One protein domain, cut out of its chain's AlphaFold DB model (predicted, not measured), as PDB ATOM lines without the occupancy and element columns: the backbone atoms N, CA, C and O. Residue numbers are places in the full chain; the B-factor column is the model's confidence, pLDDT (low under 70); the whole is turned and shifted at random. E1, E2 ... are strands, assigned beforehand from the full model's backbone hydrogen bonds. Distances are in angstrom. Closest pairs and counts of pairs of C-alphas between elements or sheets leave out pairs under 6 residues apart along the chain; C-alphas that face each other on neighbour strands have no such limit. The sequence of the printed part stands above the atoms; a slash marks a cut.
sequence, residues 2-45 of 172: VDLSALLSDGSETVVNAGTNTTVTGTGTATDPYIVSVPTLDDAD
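AT A GLANCE: This is residues 2 to 45 of the 172 residues of an uncharacterized protein of Cyclobacteriaceae bacterium (UniProt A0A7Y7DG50). This is a long, thin piece with little regular structure: one small hairpin of two short strands, E1 then E2, with the chain drawn out into a tail at each end. Residues 2 to 8 stick out free at one end. The printed part has 44 residues with no named helix; the class is all strand, with 6 residues in the antiparallel pair E1 - E2. It is extended, with a radius of gyration of the C-alphas of 14.6 A and spans of 54 by 15 by 9 A.

IN THESE COORDINATES: Start at C-alpha 2, at (17.053, -48.563, 16.514); residues 2 to 22 hold no named element. Find C-alpha 23 at (12.315, -20.040, -6.933), where E1, residues 23 to 25, begins; it is 6.6 A long. E2, residues 35 to 37, is 6.3 A long and ends at C-alpha 37, at (16.762, -19.721, -9.558).

HOW THE PARTS SIT: E1 and E2 form a hairpin, antiparallel at 162 degrees between their directions, joined by a short link of 9 residues. Look at C-alphas 24 and 36, which face each other at 4.7 A. N 23 and O 37, 2.8 A apart, and N 35 and O 25, 2.9 A apart, are within hydrogen-bond range.

THE WHOLE: The C-alphas of Val 2 and Asp 45, the two farthest apart, are 54.6 A apart. The printed part has no cut. Look at residues 41 to 45 for pLDDT under 70; the mean of the printed part is 85.3.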
ATOM      1  N   VAL A   2      17.761 -49.809  16.844       85.25
ATOM      2  CA  VAL A   2      17.053 -48.563  16.514       85.25
ATOM      3  C   VAL A   2      17.785 -47.925  15.339       85.25
ATOM      4  O   VAL A   2      19.010 -47.831  15.377       85.25
ATOM      5  N   ASP A   3      17.050 -47.555  14.298       82.88
ATOM      6  CA  ASP A   3      17.597 -46.774  13.196       82.88
ATOM      7  C   ASP A   3      17.728 -45.311  13.636       82.88
ATOM      8  O   ASP A   3      16.759 -44.703  14.088       82.88
ATOM      9  N   LEU A   4      18.948 -44.786  13.557       85.00
ATOM     10  CA  LEU A   4      19.303 -43.417  13.934       85.00
ATOM     11  C   LEU A   4      19.755 -42.596  12.719       85.00
ATOM     12  O   LEU A   4      20.247 -41.486  12.892       85.00
ATOM     13  N   SER A   5      19.621 -43.128  11.500       81.69
ATOM     14  CA  SER A   5      20.033 -42.442  10.269       81.69
ATOM     15  C   SER A   5      19.324 -41.096  10.088       81.69
ATOM     16  O   SER A   5      19.965 -40.131   9.696       81.69
ATOM     17  N   ALA A   6      18.058 -41.000  10.503       78.38
ATOM     18  CA  ALA A   6      17.262 -39.769  10.496       78.38
ATOM     19  C   ALA A   6      17.709 -38.696  11.515       78.38
ATOM     20  O   ALA A   6      17.106 -37.631  11.583       78.38
ATOM     21  N   LEU A   7      18.712 -38.982  12.355       83.00
ATOM     22  CA  LEU A   7      19.310 -38.009  13.281       83.00
ATOM     23  C   LEU A   7      20.637 -37.442  12.757       83.00
ATOM     24  O   LEU A   7      21.217 -36.563  13.396       83.00
ATOM     25  N   LEU A   8      21.155 -37.973  11.646       86.31
ATOM     26  CA  LEU A   8      22.323 -37.410  10.982       86.31
ATOM     27  C   LEU A   8      21.864 -36.184  10.201       86.31
ATOM     28  O   LEU A   8      20.943 -36.301   9.404       86.31
ATOM     29  N   SER A   9      22.511 -35.036  10.420       89.25
ATOM     30  CA  SER A   9      22.194 -33.844   9.635       89.25
ATOM     31  C   SER A   9      22.566 -34.092   8.181       89.25
ATOM     32  O   SER A   9      23.738 -34.325   7.870       89.25
ATOM     33  N   ASP A  10      21.565 -34.070   7.313       86.56
ATOM     34  CA  ASP A  10      21.745 -34.259   5.878       86.56
ATOM     35  C   ASP A  10      21.479 -32.984   5.075       86.56
ATOM     36  O   ASP A  10      21.744 -32.971   3.876       86.56
ATOM     37  N   GLY A  11      21.041 -31.908   5.737       85.06
ATOM     38  CA  GLY A  11      20.718 -30.622   5.127       85.06
ATOM     39  C   GLY A  11      19.216 -30.389   4.958       85.06
ATOM     40  O   GLY A  11      18.810 -29.230   4.854       85.06
ATOM     41  N   SER A  12      18.387 -31.440   5.037       88.19
ATOM     42  CA  SER A  12      16.919 -31.335   5.000       88.19
ATOM     43  C   SER A  12      16.311 -30.697   6.251       88.19
ATOM     44  O   SER A  12      15.138 -30.328   6.260       88.19
ATOM     45  N   GLU A  13      17.113 -30.513   7.306       91.38
ATOM     46  CA  GLU A  13      16.712 -29.793   8.517       91.38
ATOM     47  C   GLU A  13      16.636 -28.275   8.301       91.38
ATOM     48  O   GLU A  13      15.991 -27.562   9.074       91.38
ATOM     49  N   THR A  14      17.323 -27.769   7.273       89.19
ATOM     50  CA  THR A  14      17.232 -26.360   6.886       89.19
ATOM     51  C   THR A  14      15.950 -26.156   6.086       89.19
ATOM     52  O   THR A  14      15.459 -27.068   5.437       89.19
ATOM     53  N   VAL A  15      15.365 -24.962   6.142       88.50
ATOM     54  CA  VAL A  15      14.230 -24.600   5.289       88.50
ATOM     55  C   VAL A  15      14.560 -23.271   4.634       88.50
ATOM     56  O   VAL A  15      14.720 -22.259   5.318       88.50
ATOM     57  N   VAL A  16      14.688 -23.281   3.309       92.38
ATOM     58  CA  VAL A  16      14.930 -22.079   2.508       92.38
ATOM     59  C   VAL A  16      13.660 -21.754   1.737       92.38
ATOM     60  O   VAL A  16      13.232 -22.513   0.871       92.38
ATOM     61  N   ASN A  17      13.067 -20.605   2.048       91.19
ATOM     62  CA  ASN A  17      11.887 -20.115   1.348       91.19
ATOM     63  C   ASN A  17      12.305 -19.153   0.239       91.19
ATOM     64  O   ASN A  17      13.191 -18.318   0.432       91.19
ATOM     65  N   ALA A  18      11.632 -19.241  -0.903       91.06
ATOM     66  CA  ALA A  18      11.848 -18.308  -1.994       91.06
ATOM     67  C   ALA A  18      11.239 -16.928  -1.681       91.06
ATOM     68  O   ALA A  18      10.146 -16.840  -1.117       91.06
ATOM     69  N   GLY A  19      11.946 -15.858  -2.052       85.81
ATOM     70  CA  GLY A  19      11.406 -14.493  -2.102       85.81
ATOM     71  C   GLY A  19      10.704 -14.199  -3.434       85.81
ATOM     72  O   GLY A  19      10.717 -15.038  -4.331       85.81
ATOM     73  N   THR A  20      10.134 -12.996  -3.583       82.50
ATOM     74  CA  THR A  20       9.238 -12.591  -4.692       82.50
ATOM     75  C   THR A  20       9.739 -12.941  -6.102       82.50
ATOM     76  O   THR A  20       8.939 -13.381  -6.921       82.50
ATOM     77  N   ASN A  21      11.048 -12.834  -6.369       79.81
ATOM     78  CA  ASN A  21      11.629 -13.029  -7.710       79.81
ATOM     79  C   ASN A  21      12.553 -14.250  -7.788       79.81
ATOM     80  O   ASN A  21      13.396 -14.356  -8.673       79.81
ATOM     81  N   THR A  22      12.444 -15.167  -6.834       88.81
ATOM     82  CA  THR A  22      13.267 -16.376  -6.806       88.81
ATOM     83  C   THR A  22      12.375 -17.600  -6.742       88.81
ATOM     84  O   THR A  22      11.267 -17.544  -6.217       88.81
ATOM     85  N   THR A  23      12.864 -18.724  -7.238       91.56
ATOM     86  CA  THR A  23      12.315 -20.040  -6.933       91.56
ATOM     87  C   THR A  23      13.372 -20.836  -6.189       91.56
ATOM     88  O   THR A  23      14.565 -20.720  -6.466       91.56
ATOM     89  N   VAL A  24      12.934 -21.618  -5.207       94.81
ATOM     90  CA  VAL A  24      13.795 -22.541  -4.470       94.81
ATOM     91  C   VAL A  24      13.215 -23.932  -4.662       94.81
ATOM     92  O   VAL A  24      12.045 -24.162  -4.360       94.81
ATOM     93  N   THR A  25      14.015 -24.845  -5.203       94.06
ATOM     94  CA  THR A  25      13.663 -26.262  -5.369       94.06
ATOM     95  C   THR A  25      14.701 -27.152  -4.696       94.06
ATOM     96  O   THR A  25      15.796 -26.687  -4.384       94.06
ATOM     97  N   GLY A  26      14.378 -28.432  -4.528       94.69
ATOM     98  CA  GLY A  26      15.220 -29.391  -3.815       94.69
ATOM     99  C   GLY A  26      15.014 -29.337  -2.303       94.69
ATOM    100  O   GLY A  26      14.387 -28.421  -1.768       94.69
ATOM    101  N   THR A  27      15.504 -30.364  -1.619       91.69
ATOM    102  CA  THR A  27      15.314 -30.572  -0.175       91.69
ATOM    103  C   THR A  27      16.511 -30.151   0.666       91.69
ATOM    104  O   THR A  27      16.395 -30.119   1.883       91.69
ATOM    105  N   GLY A  28      17.639 -29.799   0.044       92.81
ATOM    106  CA  GLY A  28      18.859 -29.380   0.739       92.81
ATOM    107  C   GLY A  28      19.822 -30.522   1.055       92.81
ATOM    108  O   GLY A  28      20.883 -30.268   1.621       92.81
ATOM    109  N   THR A  29      19.493 -31.757   0.662       93.12
ATOM    110  CA  THR A  29      20.353 -32.923   0.896       93.12
ATOM    111  C   THR A  29      21.516 -32.996  -0.088       93.12
ATOM    112  O   THR A  29      21.482 -32.402  -1.164       93.12
ATOM    113  N   ALA A  30      22.548 -33.785   0.224       91.25
ATOM    114  CA  ALA A  30      23.678 -33.989  -0.692       91.25
ATOM    115  C   ALA A  30      23.259 -34.542  -2.071       91.25
ATOM    116  O   ALA A  30      23.917 -34.270  -3.074       91.25
ATOM    117  N   THR A  31      22.172 -35.320  -2.126       93.56
ATOM    118  CA  THR A  31      21.619 -35.887  -3.366       93.56
ATOM    119  C   THR A  31      20.545 -35.019  -4.014       93.56
ATOM    120  O   THR A  31      20.239 -35.227  -5.185       93.56
ATOM    121  N   ASP A  32      19.985 -34.062  -3.274       93.00
ATOM    122  CA  ASP A  32      18.962 -33.125  -3.744       93.00
ATOM    123  C   ASP A  32      19.190 -31.724  -3.135       93.00
ATOM    124  O   ASP A  32      18.468 -31.311  -2.218       93.00
ATOM    125  N   PRO A  33      20.240 -31.003  -3.584       94.56
ATOM    126  CA  PRO A  33      20.611 -29.707  -3.024       94.56
ATOM    127  C   PRO A  33      19.553 -28.637  -3.295       94.56
ATOM    128  O   PRO A  33      18.799 -28.728  -4.264       94.56
ATOM    129  N   TYR A  34      19.561 -27.557  -2.511       94.88
ATOM    130  CA  TYR A  34      18.765 -26.384  -2.868       94.88
ATOM    131  C   TYR A  34      19.265 -25.758  -4.165       94.88
ATOM    132  O   TYR A  34      20.424 -25.355  -4.271       94.88
ATOM    133  N   ILE A  35      18.357 -25.616  -5.123       93.62
ATOM    134  CA  ILE A  35      18.575 -24.842  -6.339       93.62
ATOM    135  C   ILE A  35      17.769 -23.558  -6.213       93.62
ATOM    136  O   ILE A  35      16.540 -23.594  -6.157       93.62
ATOM    137  N   VAL A  36      18.476 -22.430  -6.162       93.00
ATOM    138  CA  VAL A  36      17.876 -21.095  -6.175       93.00
ATOM    139  C   VAL A  36      17.979 -20.551  -7.591       93.00
ATOM    140  O   VAL A  36      19.081 -20.402  -8.117       93.00
ATOM    141  N   SER A  37      16.837 -20.271  -8.207       90.50
ATOM    142  CA  SER A  37      16.762 -19.721  -9.558       90.50
ATOM    143  C   SER A  37      16.037 -18.383  -9.554       90.50
ATOM    144  O   SER A  37      15.182 -18.131  -8.707       90.50
ATOM    145  N   VAL A  38      16.374 -17.531 -10.516       86.31
ATOM    146  CA  VAL A  38      15.657 -16.292 -10.816       86.31
ATOM    147  C   VAL A  38      14.989 -16.519 -12.178       86.31
ATOM    148  O   VAL A  38      15.702 -16.638 -13.176       86.31
ATOM    149  N   PRO A  39      13.653 -16.679 -12.240       76.00
ATOM    150  CA  PRO A  39      12.964 -17.110 -13.457       76.00
ATOM    151  C   PRO A  39      13.031 -16.080 -14.592       76.00
ATOM    152  O   PRO A  39      12.966 -16.468 -15.757       76.00
ATOM    153  N   THR A  40      13.206 -14.797 -14.271       72.12
ATOM    154  CA  THR A  40      13.399 -13.714 -15.237       72.12
ATOM    155  C   THR A  40      14.437 -12.721 -14.704       72.12
ATOM    156  O   THR A  40      14.427 -12.383 -13.529       72.12
ATOM    157  N   LEU A  41      15.342 -12.237 -15.562       63.94
ATOM    158  CA  LEU A  41      16.187 -11.061 -15.258       63.94
ATOM    159  C   LEU A  41      15.427  -9.738 -15.450       63.94
ATOM    160  O   LEU A  41      16.035  -8.675 -15.460       63.94
ATOM    161  N   ASP A  42      14.119  -9.858 -15.657       64.00
ATOM    162  CA  ASP A  42      13.144  -8.783 -15.627       64.00
ATOM    163  C   ASP A  42      13.274  -8.102 -14.260       64.00
ATOM    164  O   ASP A  42      13.233  -8.779 -13.226       64.00
ATOM    165  N   ASP A  43      13.514  -6.794 -14.244       63.12
ATOM    166  CA  ASP A  43      13.647  -6.004 -13.008       63.12
ATOM    167  C   ASP A  43      12.360  -6.011 -12.169       63.12
ATOM    168  O   ASP A  43      12.374  -5.590 -11.008       63.12
ATOM    169  N   ALA A  44      11.294  -6.601 -12.720       56.50
ATOM    170  CA  ALA A  44       9.973  -6.712 -12.136       56.50
ATOM    171  C   ALA A  44       9.361  -5.339 -11.852       56.50
ATOM    172  O   ALA A  44       8.444  -5.242 -11.028       56.50
ATOM    173  N   ASP A  45       9.850  -4.304 -12.533       63.34
ATOM    174  CA  ASP A  45       9.209  -3.012 -12.557       63.34
ATOM    175  C   ASP A  45       8.227  -2.990 -13.730       63.34
ATOM    176  O   ASP A  45       8.572  -2.948 -14.902       63.34
TER     177      ASP A  45